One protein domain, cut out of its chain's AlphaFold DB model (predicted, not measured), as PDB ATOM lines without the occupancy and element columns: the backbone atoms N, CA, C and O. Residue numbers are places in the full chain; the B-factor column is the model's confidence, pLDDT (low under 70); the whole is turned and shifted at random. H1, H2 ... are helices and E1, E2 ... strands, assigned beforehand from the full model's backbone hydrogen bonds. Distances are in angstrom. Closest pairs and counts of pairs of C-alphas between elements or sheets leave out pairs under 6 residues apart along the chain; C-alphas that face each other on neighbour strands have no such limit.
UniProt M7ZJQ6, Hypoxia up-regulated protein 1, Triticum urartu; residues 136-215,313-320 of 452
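What this domain is: This is residues 136 to 215 and 313 to 320 of the 452 residues of the protein "Hypoxia up-regulated protein 1" of Triticum urartu (UniProt M7ZJQ6). A strongly twisted, curled sheet of four strands, E2 E1 E4 E5, makes one wall, and a separate ribbon of two strands, E3 and E6, is partly face to face with it, coming near it at E2 and leaving a gap towards E5. The short helix H1 lies beyond one end of the sheet, and the long loop of residues 188 to 200 makes the opposite end. The printed part has 88 residues, mostly strand by class, with six named strands and one named helix in the order E1 E2 E3 E4 E5 H1 E6; both sheets are antiparallel. The whole is only just compact, close to loose, with a radius of gyration of the C-alphas of 14.2 A, and elongated, spanning 46 by 26 by 21 A.

Where its parts are: Find C-alpha 141 at (158.745, 140.666, 102.156); from there E1 runs through residues 141 to 146, 16.7 A long. E2 is residues 159 to 161, 5.6 A. Next come E3, residues 169 to 176, 22.7 A, and E4, residues 181 to 187, 20.3 A. E5 takes residues 201 to 208, 20.4 A, and H1 residues 210 to 215, 8.7 A. After the cut, look for C-alpha 313 at (164.611, 146.174, 83.491), where E6 begins; it spans residues 313 to 319, 18.0 A, to C-alpha 319 at (152.017, 140.700, 95.162).

How they stand to each other: Look first at E1 and E2, a hairpin at 130 degrees, where N 141 and O 161 are 2.8 A apart. On E1's other side is E4, antiparallel at 154 degrees, with N 142 and O 186 at 2.8 A. E4 and E5 form a hairpin at 163 degrees, with N 185 and O 203 at 2.8 A. E2 and E5 are the edge strands. In the second sheet E3 and E6 are antiparallel at 158 degrees, with N 317 and O 171 at 2.9 A. Between the sheets, the closest C-alphas of E2 and E3, those of Leu 160 and Leu 171, are 7.8 A apart, while E5 and E6 are apart. H1 is not on the four-stranded sheet, and every O i to N i+4 pair in it is within hydrogen-bond range.

The domain as a whole: The C-alphas of Pro 195 and Glu 215 are the two farthest apart, at 47.6 A. Residues 216 to 312 are not printed, and C-alphas 215 and 313 are 14.8 A apart across this cut. The links E1 to E2 and E4 to E5 are long. The mean pLDDT of the printed part is 72.6; look for values under 70 at residues 148 to 158, 190 to 191, 198, 213 to 214 and 313 to 320, where E6 has a mean of 33.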
ATOM      1  N   SER A 136     145.867 143.422 104.339       78.19
ATOM      2  CA  SER A 136     147.213 143.857 104.745       78.19
ATOM      3  C   SER A 136     148.197 142.696 104.902       78.19
ATOM      4  O   SER A 136     147.855 141.636 105.413       78.19
ATOM      5  N   SER A 137     149.456 142.898 104.499       81.12
ATOM      6  CA  SER A 137     150.505 141.881 104.631       81.12
ATOM      7  C   SER A 137     150.812 141.572 106.102       81.12
ATOM      8  O   SER A 137     151.266 142.429 106.856       81.12
ATOM      9  N   THR A 138     150.609 140.328 106.531       80.56
ATOM     10  CA  THR A 138     150.883 139.893 107.917       80.56
ATOM     11  C   THR A 138     152.375 139.881 108.271       80.56
ATOM     12  O   THR A 138     152.729 140.096 109.434       80.56
ATOM     13  N   TYR A 139     153.236 139.706 107.263       84.19
ATOM     14  CA  TYR A 139     154.700 139.683 107.342       84.19
ATOM     15  C   TYR A 139     155.321 140.728 106.404       84.19
ATOM     16  O   TYR A 139     154.639 141.276 105.530       84.19
ATOM     17  N   GLY A 140     156.613 141.009 106.582       84.56
ATOM     18  CA  GLY A 140     157.394 141.751 105.590       84.56
ATOM     19  C   GLY A 140     157.909 140.823 104.484       84.56
ATOM     20  O   GLY A 140     158.147 139.641 104.730       84.56
ATOM     21  N   PHE A 141     158.106 141.358 103.279       86.75
ATOM     22  CA  PHE A 141     158.745 140.666 102.156       86.75
ATOM     23  C   PHE A 141     159.994 141.431 101.710       86.75
ATOM     24  O   PHE A 141     159.920 142.626 101.412       86.75
ATOM     25  N   VAL A 142     161.115 140.725 101.618       86.50
ATOM     26  CA  VAL A 142     162.400 141.163 101.058       86.50
ATOM     27  C   VAL A 142     162.603 140.443  99.719       86.50
ATOM     28  O   VAL A 142     162.052 139.362  99.494       86.50
ATOM     29  N   PHE A 143     163.364 141.049  98.813       85.38
ATOM     30  CA  PHE A 143     163.832 140.388  97.597       85.38
ATOM     31  C   PHE A 143     165.352 140.482  97.525       85.38
ATOM     32  O   PHE A 143     165.913 141.542  97.800       85.38
ATOM     33  N   GLU A 144     165.998 139.388  97.148       82.56
ATOM     34  CA  GLU A 144     167.442 139.325  96.938       82.56
ATOM     35  C   GLU A 144     167.723 139.059  95.450       82.56
ATOM     36  O   GLU A 144     166.884 138.524  94.716       82.56
ATOM     37  N   ILE A 145     168.889 139.504  94.981       83.75
ATOM     38  CA  ILE A 145     169.349 139.338  93.599       83.75
ATOM     39  C   ILE A 145     170.645 138.538  93.641       83.75
ATOM     40  O   ILE A 145     171.614 138.973  94.270       83.75
ATOM     41  N   ASP A 146     170.678 137.419  92.925       81.62
ATOM     42  CA  ASP A 146     171.877 136.607  92.745       81.62
ATOM     43  C   ASP A 146     172.267 136.576  91.263       81.62
ATOM     44  O   ASP A 146     171.497 136.196  90.377       81.62
ATOM     45  N   GLY A 147     173.487 137.034  90.975       78.06
ATOM     46  CA  GLY A 147     174.007 137.136  89.617       78.06
ATOM     47  C   GLY A 147     175.520 137.382  89.599       78.06
ATOM     48  O   GLY A 147     176.041 138.036  90.500       78.06
ATOM     49  N   PRO A 148     176.239 136.888  88.572       68.06
ATOM     50  CA  PRO A 148     177.706 136.799  88.573       68.06
ATOM     51  C   PRO A 148     178.474 138.130  88.624       68.06
ATOM     52  O   PRO A 148     179.656 138.111  88.950       68.06
ATOM     53  N   ASP A 149     177.831 139.263  88.318       65.62
ATOM     54  CA  ASP A 149     178.437 140.604  88.361       65.62
ATOM     55  C   ASP A 149     177.746 141.525  89.390       65.62
ATOM     56  O   ASP A 149     178.008 142.730  89.414       65.62
ATOM     57  N   PHE A 150     176.798 141.014  90.187       66.38
ATOM     58  CA  PHE A 150     176.008 141.849  91.095       66.38
ATOM     59  C   PHE A 150     176.752 142.055  92.420       66.38
ATOM     60  O   PHE A 150     176.745 141.193  93.297       66.38
ATOM     61  N   VAL A 151     177.394 143.217  92.568       60.47
ATOM     62  CA  VAL A 151     177.976 143.643  93.846       60.47
ATOM     63  C   VAL A 151     176.837 143.822  94.852       60.47
ATOM     64  O   VAL A 151     175.977 144.681  94.672       60.47
ATOM     65  N   LYS A 152     176.824 142.997  95.905       59.59
ATOM     66  CA  LYS A 152     175.886 143.141  97.022       59.59
ATOM     67  C   LYS A 152     176.341 144.302  97.909       59.59
ATOM     68  O   LYS A 152     177.020 144.090  98.908       59.59
ATOM     69  N   ASP A 153     175.971 145.525  97.525       54.03
ATOM     70  CA  ASP A 153     176.033 146.689  98.417       54.03
ATOM     71  C   ASP A 153     175.257 146.366  99.706       54.03
ATOM     72  O   ASP A 153     174.197 145.736  99.647       54.03
ATOM     73  N   GLU A 154     175.714 146.825 100.873       50.88
ATOM     74  CA  GLU A 154     175.099 146.473 102.171       50.88
ATOM     75  C   GLU A 154     173.630 146.941 102.307       50.88
ATOM     76  O   GLU A 154     172.890 146.476 103.169       50.88
ATOM     77  N   SER A 155     173.163 147.803 101.396       49.59
ATOM     78  CA  SER A 155     171.761 148.205 101.230       49.59
ATOM     79  C   SER A 155     170.917 147.291 100.316       49.59
ATOM     80  O   SER A 155     169.903 147.751  99.781       49.59
ATOM     81  N   THR A 156     171.337 146.045 100.055       50.47
ATOM     82  CA  THR A 156     170.650 145.124  99.116       50.47
ATOM     83  C   THR A 156     169.435 144.410  99.727       50.47
ATOM     84  O   THR A 156     168.493 144.139  98.987       50.47
ATOM     85  N   ASP A 157     169.383 144.209 101.053       54.88
ATOM     86  CA  ASP A 157     168.225 143.663 101.798       54.88
ATOM     87  C   ASP A 157     167.043 144.667 101.842       54.88
ATOM     88  O   ASP A 157     166.560 145.096 102.893       54.88
ATOM     89  N   GLN A 158     166.565 145.108 100.677       65.19
ATOM     90  CA  GLN A 158     165.498 146.096 100.580       65.19
ATOM     91  C   GLN A 158     164.145 145.437 100.803       65.19
ATOM     92  O   GLN A 158     163.612 144.756  99.922       65.19
ATOM     93  N   VAL A 159     163.546 145.730 101.959       75.12
ATOM     94  CA  VAL A 159     162.138 145.446 102.251       75.12
ATOM     95  C   VAL A 159     161.272 145.979 101.104       75.12
ATOM     96  O   VAL A 159     161.113 147.186 100.895       75.12
ATOM     97  N   LEU A 160     160.733 145.050 100.316       82.81
ATOM     98  CA  LEU A 160     159.885 145.316  99.162       82.81
ATOM     99  C   LEU A 160     158.484 145.699  99.641       82.81
ATOM    100  O   LEU A 160     157.921 146.699  99.194       82.81
ATOM    101  N   VAL A 161     157.959 144.931 100.597       85.56
ATOM    102  CA  VAL A 161     156.675 145.162 101.265       85.56
ATOM    103  C   VAL A 161     156.923 145.125 102.775       85.56
ATOM    104  O   VAL A 161     157.301 144.070 103.277       85.56
ATOM    105  N   PRO A 162     156.739 146.227 103.522       84.81
ATOM    106  CA  PRO A 162     156.835 146.186 104.978       84.81
ATOM    107  C   PRO A 162     155.637 145.443 105.587       84.81
ATOM    108  O   PRO A 162     154.607 145.254 104.936       84.81
ATOM    109  N   ARG A 163     155.751 145.049 106.857       82.75
ATOM    110  CA  ARG A 163     154.644 144.452 107.616       82.75
ATOM    111  C   ARG A 163     153.438 145.412 107.686       82.75
ATOM    112  O   ARG A 163     153.610 146.628 107.732       82.75
ATOM    113  N   MET A 164     152.226 144.861 107.692       79.50
ATOM    114  CA  MET A 164     150.930 145.563 107.669       79.50
ATOM    115  C   MET A 164     150.730 146.510 106.468       79.50
ATOM    116  O   MET A 164     149.989 147.494 106.548       79.50
ATOM    117  N   LYS A 165     151.368 146.245 105.320       84.19
ATOM    118  CA  LYS A 165     151.166 147.050 104.107       84.19
ATOM    119  C   LYS A 165     149.875 146.640 103.404       84.19
ATOM    120  O   LYS A 165     149.642 145.460 103.188       84.19
ATOM    121  N   LYS A 166     149.072 147.626 102.991       82.56
ATOM    122  CA  LYS A 166     147.814 147.410 102.257       82.56
ATOM    123  C   LYS A 166     148.017 146.630 100.948       82.56
ATOM    124  O   LYS A 166     148.865 147.008 100.137       82.56
ATOM    125  N   MET A 167     147.189 145.606 100.750       78.88
ATOM    126  CA  MET A 167     147.189 144.644  99.640       78.88
ATOM    127  C   MET A 167     145.851 144.694  98.876       78.88
ATOM    128  O   MET A 167     144.837 145.043  99.478       78.88
ATOM    129  N   PRO A 168     145.796 144.331  97.579       80.00
ATOM    130  CA  PRO A 168     146.913 143.944  96.714       80.00
ATOM    131  C   PRO A 168     147.756 145.152  96.287       80.00
ATOM    132  O   PRO A 168     147.232 146.244  96.055       80.00
ATOM    133  N   ILE A 169     149.068 144.955  96.129       76.69
ATOM    134  CA  ILE A 169     150.005 146.021  95.749       76.69
ATOM    135  C   ILE A 169     150.790 145.655  94.483       76.69
ATOM    136  O   ILE A 169     151.177 144.506  94.268       76.69
ATOM    137  N   LYS A 170     151.026 146.653  93.622       78.94
ATOM    138  CA  LYS A 170     151.893 146.531  92.441       78.94
ATOM    139  C   LYS A 170     153.134 147.379  92.652       78.94
ATOM    140  O   LYS A 170     153.046 148.606  92.683       78.94
ATOM    141  N   LEU A 171     154.277 146.723  92.818       75.44
ATOM    142  CA  LEU A 171     155.555 147.381  93.062       75.44
ATOM    143  C   LEU A 171     156.463 147.280  91.843       75.44
ATOM    144  O   LEU A 171     156.541 146.249  91.178       75.44
ATOM    145  N   PHE A 172     157.153 148.385  91.575       76.62
ATOM    146  CA  PHE A 172     158.046 148.550  90.440       76.62
ATOM    147  C   PHE A 172     159.458 148.812  90.965       76.62
ATOM    148  O   PHE A 172     159.698 149.815  91.646       76.62
ATOM    149  N   ARG A 173     160.402 147.928  90.639       74.69
ATOM    150  CA  ARG A 173     161.838 148.142  90.881       74.69
ATOM    151  C   ARG A 173     162.570 148.168  89.542       74.69
ATOM    152  O   ARG A 173     162.326 147.335  88.672       74.69
ATOM    153  N   SER A 174     163.412 149.185  89.358       73.31
ATOM    154  CA  SER A 174     164.224 149.381  88.152       73.31
ATOM    155  C   SER A 174     165.646 148.903  88.414       73.31
ATOM    156  O   SER A 174     166.429 149.633  89.017       73.31
ATOM    157  N   ILE A 175     165.969 147.695  87.966       75.75
ATOM    158  CA  ILE A 175     167.290 147.085  88.150       75.75
ATOM    159  C   ILE A 175     168.134 147.378  86.901       75.75
ATOM    160  O   ILE A 175     167.657 147.264  85.768       75.75
ATOM    161  N   LYS A 176     169.386 147.796  87.111       74.50
ATOM    162  CA  LYS A 176     170.381 148.045  86.058       74.50
ATOM    163  C   LYS A 176     171.331 146.852  85.994       74.50
ATOM    164  O   LYS A 176     172.269 146.788  86.779       74.50
ATOM    165  N   TYR A 177     171.086 145.912  85.087       76.31
ATOM    166  CA  TYR A 177     171.912 144.710  84.970       76.31
ATOM    167  C   TYR A 177     171.926 144.176  83.531       76.31
ATOM    168  O   TYR A 177     170.971 144.387  82.780       76.31
ATOM    169  N   THR A 178     173.029 143.534  83.138       72.94
ATOM    170  CA  THR A 178     173.331 143.210  81.725       72.94
ATOM    171  C   THR A 178     173.287 141.711  81.426       72.94
ATOM    172  O   THR A 178     172.929 141.320  80.315       72.94
ATOM    173  N   LYS A 179     173.645 140.872  82.403       81.88
ATOM    174  CA  LYS A 179     173.573 139.409  82.297       81.88
ATOM    175  C   LYS A 179     172.192 138.903  82.721       81.88
ATOM    176  O   LYS A 179     171.372 139.656  83.238       81.88
ATOM    177  N   ASP A 180     171.941 137.622  82.493       84.00
ATOM    178  CA  ASP A 180     170.799 136.917  83.077       84.00
ATOM    179  C   ASP A 180     171.062 136.707  84.589       84.00
ATOM    180  O   ASP A 180     172.226 136.678  85.009       84.00
ATOM    181  N   PHE A 181     170.010 136.647  85.413       84.69
ATOM    182  CA  PHE A 181     170.121 136.562  86.880       84.69
ATOM    183  C   PHE A 181     168.886 135.939  87.536       84.69
ATOM    184  O   PHE A 181     167.812 135.889  86.929       84.69
ATOM    185  N   ASP A 182     169.035 135.514  88.788       84.50
ATOM    186  CA  ASP A 182     167.970 134.916  89.589       84.50
ATOM    187  C   ASP A 182     167.523 135.879  90.706       84.50
ATOM    188  O   ASP A 182     168.298 136.700  91.209       84.50
ATOM    189  N   VAL A 183     166.235 135.826  91.057       85.56
ATOM    190  CA  VAL A 183     165.617 136.658  92.104       85.56
ATOM    191  C   VAL A 183     164.877 135.770  93.092       85.56
ATOM    192  O   VAL A 183     163.890 135.123  92.732       85.56
ATOM    193  N   SER A 184     165.313 135.784  94.344       85.56
ATOM    194  CA  SER A 184     164.656 135.108  95.461       85.56
ATOM    195  C   SER A 184     163.759 136.084  96.232       85.56
ATOM    196  O   SER A 184     164.048 137.277  96.348       85.56
ATOM    197  N   LEU A 185     162.626 135.586  96.733       86.00
ATOM    198  CA  LEU A 185     161.745 136.310  97.652       86.00
ATOM    199  C   LEU A 185     161.754 135.631  99.017       86.00
ATOM    200  O   LEU A 185     161.460 134.436  99.128       86.00
ATOM    201  N   SER A 186     162.027 136.432 100.041       86.44
ATOM    202  CA  SER A 186     162.183 136.009 101.430       86.44
ATOM    203  C   SER A 186     161.253 136.800 102.346       86.44
ATOM    204  O   SER A 186     160.917 137.953 102.072       86.44
ATOM    205  N   TYR A 187     160.826 136.203 103.455       86.56
ATOM    206  CA  TYR A 187     160.205 136.963 104.542       86.56
ATOM    207  C   TYR A 187     161.237 137.876 105.216       86.56
ATOM    208  O   TYR A 187     162.423 137.553 105.266       86.56
ATOM    209  N   ASP A 188     160.797 139.001 105.768       84.75
ATOM    210  CA  ASP A 188     161.654 139.925 106.517       84.75
ATOM    211  C   ASP A 188     162.167 139.289 107.826       84.75
ATOM    212  O   ASP A 188     161.385 138.739 108.606       84.75
ATOM    213  N   LYS A 189     163.482 139.398 108.078       74.44
ATOM    214  CA  LYS A 189     164.178 138.921 109.291       74.44
ATOM    215  C   LYS A 189     163.646 139.602 110.560       74.44
ATOM    216  O   LYS A 189     163.701 139.005 111.630       74.44
ATOM    217  N   ALA A 190     163.097 140.813 110.441       68.81
ATOM    218  CA  ALA A 190     162.447 141.537 111.534       68.81
ATOM    219  C   ALA A 190     160.996 141.084 111.814       68.81
ATOM    220  O   ALA A 190     160.375 141.576 112.757       68.81
ATOM    221  N   SER A 191     160.427 140.171 111.015       67.56
ATOM    222  CA  SER A 191     159.101 139.594 111.268       67.56
ATOM    223  C   SER A 191     159.206 138.158 111.782       67.56
ATOM    224  O   SER A 191     159.598 137.257 111.047       67.56
ATOM    225  N   GLU A 192     158.834 137.946 113.048       70.38
ATOM    226  CA  GLU A 192     158.804 136.617 113.667       70.38
ATOM    227  C   GLU A 192     157.865 135.675 112.898       70.38
ATOM    228  O   GLU A 192     156.656 135.901 112.809       70.38
ATOM    229  N   LEU A 193     158.435 134.609 112.331       79.56
ATOM    230  CA  LEU A 193     157.689 133.576 111.617       79.56
ATOM    231  C   LEU A 193     157.155 132.508 112.586       79.56
ATOM    232  O   LEU A 193     157.782 132.236 113.613       79.56
ATOM    233  N   PRO A 194     156.030 131.840 112.263       79.88
ATOM    234  CA  PRO A 194     155.505 130.756 113.086       79.88
ATOM    235  C   PRO A 194     156.527 129.622 113.295       79.88
ATOM    236  O   PRO A 194     157.222 129.234 112.347       79.88
ATOM    237  N   PRO A 195     156.604 129.029 114.502       75.88
ATOM    238  CA  PRO A 195     157.552 127.958 114.787       75.88
ATOM    239  C   PRO A 195     157.305 126.748 113.875       75.88
ATOM    240  O   PRO A 195     156.185 126.249 113.772       75.88
ATOM    241  N   GLY A 196     158.370 126.279 113.219       75.81
ATOM    242  CA  GLY A 196     158.323 125.205 112.219       75.81
ATOM    243  C   GLY A 196     158.491 125.670 110.766       75.81
ATOM    244  O   GLY A 196     158.650 124.824 109.885       75.81
ATOM    245  N   VAL A 197     158.519 126.980 110.493       77.38
ATOM    246  CA  VAL A 197     158.958 127.509 109.190       77.38
ATOM    247  C   VAL A 197     160.488 127.421 109.103       77.38
ATOM    248  O   VAL A 197     161.201 128.215 109.704       77.38
ATOM    249  N   LEU A 198     160.991 126.417 108.377       66.12
ATOM    250  CA  LEU A 198     162.433 126.127 108.251       66.12
ATOM    251  C   LEU A 198     163.151 126.941 107.162       66.12
ATOM    252  O   LEU A 198     164.377 126.965 107.135       66.12
ATOM    253  N   LEU A 199     162.407 127.558 106.240       72.75
ATOM    254  CA  LEU A 199     162.950 128.322 105.117       72.75
ATOM    255  C   LEU A 199     162.308 129.705 105.081       72.75
ATOM    256  O   LEU A 199     161.085 129.831 105.053       72.75
ATOM    257  N   GLN A 200     163.156 130.730 105.064       75.81
ATOM    258  CA  GLN A 200     162.741 132.127 104.982       75.81
ATOM    259  C   GLN A 200     162.427 132.555 103.538       75.81
ATOM    260  O   GLN A 200     161.568 133.409 103.328       75.81
ATOM    261  N   MET A 201     163.073 131.922 102.551       80.62
ATOM    262  CA  MET A 201     162.752 132.049 101.128       80.62
ATOM    263  C   MET A 201     161.475 131.266 100.790       80.62
ATOM    264  O   MET A 201     161.363 130.084 101.125       80.62
ATOM    265  N   PHE A 202     160.534 131.901 100.087       82.44
ATOM    266  CA  PHE A 202     159.252 131.297  99.691       82.44
ATOM    267  C   PHE A 202     159.029 131.220  98.172       82.44
ATOM    268  O   PHE A 202     158.216 130.410  97.721       82.44
ATOM    269  N   ALA A 203     159.744 132.019  97.374       81.94
ATOM    270  CA  ALA A 203     159.692 131.968  95.913       81.94
ATOM    271  C   ALA A 203     161.049 132.312  95.281       81.94
ATOM    272  O   ALA A 203     161.875 132.988  95.887       81.94
ATOM    273  N   GLU A 204     161.254 131.854  94.047       85.62
ATOM    274  CA  GLU A 204     162.482 132.027  93.270       85.62
ATOM    275  C   GLU A 204     162.119 132.153  91.780       85.62
ATOM    276  O   GLU A 204     161.293 131.388  91.259       85.62
ATOM    277  N   TYR A 205     162.722 133.131  91.102       85.25
ATOM    278  CA  TYR A 205     162.417 133.508  89.724       85.25
ATOM    279  C   TYR A 205     163.692 133.692  88.903       85.25
ATOM    280  O   TYR A 205     164.424 134.664  89.085       85.25
ATOM    281  N   ALA A 206     163.898 132.813  87.923       85.94
ATOM    282  CA  ALA A 206     164.964 132.971  86.941       85.94
ATOM    283  C   ALA A 206     164.570 133.988  85.860       85.94
ATOM    284  O   ALA A 206     163.563 133.788  85.161       85.94
ATOM    285  N   ILE A 207     165.364 135.053  85.704       84.38
ATOM    286  CA  ILE A 207     165.169 136.125  84.719       84.38
ATOM    287  C   ILE A 207     166.146 135.928  83.557       84.38
ATOM    288  O   ILE A 207     167.340 136.213  83.649       84.38
ATOM    289  N   SER A 208     165.603 135.455  82.432       83.94
ATOM    290  CA  SER A 208     166.382 135.009  81.270       83.94
ATOM    291  C   SER A 208     166.142 135.834  79.998       83.94
ATOM    292  O   SER A 208     165.037 136.336  79.769       83.94
ATOM    293  N   GLY A 209     167.164 135.950  79.144       79.62
ATOM    294  CA  GLY A 209     167.142 136.670  77.862       79.62
ATOM    295  C   GLY A 209     167.605 138.134  77.920       79.62
ATOM    296  O   GLY A 209     167.352 138.895  76.977       79.62
ATOM    297  N   LEU A 210     168.270 138.556  79.001       78.19
ATOM    298  CA  LEU A 210     168.822 139.911  79.149       78.19
ATOM    299  C   LEU A 210     170.083 140.084  78.305       78.19
ATOM    300  O   LEU A 210     170.176 141.049  77.543       78.19
ATOM    301  N   THR A 211     170.976 139.096  78.368       73.75
ATOM    302  CA  THR A 211     172.179 138.957  77.531       73.75
ATOM    303  C   THR A 211     171.875 139.212  76.050       73.75
ATOM    304  O   THR A 211     172.277 140.243  75.506       73.75
ATOM    305  N   GLU A 212     171.054 138.356  75.431       72.75
ATOM    306  CA  GLU A 212     170.607 138.483  74.036       72.75
ATOM    307  C   GLU A 212     170.017 139.868  73.711       72.75
ATOM    308  O   GLU A 212     170.210 140.407  72.618       72.75
ATOM    309  N   THR A 213     169.238 140.436  74.635       68.62
ATOM    310  CA  THR A 213     168.543 141.714  74.429       68.62
ATOM    311  C   THR A 213     169.512 142.896  74.483       68.62
ATOM    312  O   THR A 213     169.379 143.837  73.690       68.62
ATOM    313  N   SER A 214     170.524 142.840  75.352       67.50
ATOM    314  CA  SER A 214     171.603 143.830  75.417       67.50
ATOM    315  C   SER A 214     172.431 143.846  74.123       67.50
ATOM    316  O   SER A 214     172.610 144.908  73.520       67.50
ATOM    317  N   GLU A 215     172.812 142.675  73.601       70.62
ATOM    318  CA  GLU A 215     173.585 142.532  72.360       70.62
ATOM    319  C   GLU A 215     172.810 143.018  71.132       70.62
ATOM    320  O   GLU A 215     173.326 143.805  70.331       70.62
ATOM    321  N   LEU A 313     165.619 147.169  83.132       34.38
ATOM    322  CA  LEU A 313     164.611 146.174  83.491       34.38
ATOM    323  C   LEU A 313     163.694 146.746  84.579       34.38
ATOM    324  O   LEU A 313     164.161 147.206  85.617       34.38
ATOM    325  N   THR A 314     162.383 146.710  84.340       31.89
ATOM    326  CA  THR A 314     161.372 147.073  85.341       31.89
ATOM    327  C   THR A 314     160.635 145.811  85.762       31.89
ATOM    328  O   THR A 314     159.793 145.311  85.017       31.89
ATOM    329  N   VAL A 315     160.962 145.288  86.943       33.66
ATOM    330  CA  VAL A 315     160.248 144.145  87.525       33.66
ATOM    331  C   VAL A 315     158.922 144.650  88.088       33.66
ATOM    332  O   VAL A 315     158.909 145.616  88.854       33.66
ATOM    333  N   ILE A 316     157.819 144.011  87.689       30.38
ATOM    334  CA  ILE A 316     156.468 144.296  88.188       30.38
ATOM    335  C   ILE A 316     156.082 143.179  89.156       30.38
ATOM    336  O   ILE A 316     155.586 142.131  88.743       30.38
ATOM    337  N   ALA A 317     156.300 143.409  90.446       29.53
ATOM    338  CA  ALA A 317     155.823 142.514  91.488       29.53
ATOM    339  C   ALA A 317     154.346 142.834  91.776       29.53
ATOM    340  O   ALA A 317     154.029 143.755  92.531       29.53
ATOM    341  N   CYS A 318     153.438 142.091  91.139       32.91
ATOM    342  CA  CYS A 318     152.043 141.994  91.567       32.91
ATOM    343  C   CYS A 318     151.981 141.022  92.748       32.91
ATOM    344  O   CYS A 318     151.783 139.826  92.544       32.91
ATOM    345  N   ILE A 319     152.176 141.524  93.966       35.91
ATOM    346  CA  ILE A 319     152.017 140.700  95.162       35.91
ATOM    347  C   ILE A 319     150.544 140.789  95.560       35.91
ATOM    348  O   ILE A 319     150.085 141.784  96.123       35.91
ATOM    349  N   THR A 320     149.801 139.746  95.209       36.25
ATOM    350  CA  THR A 320     148.645 139.309  95.989       36.25
ATOM    351  C   THR A 320     149.162 138.472  97.148       36.25
ATOM    352  O   THR A 320     150.116 137.706  96.989       36.25
TER     353      THR A 320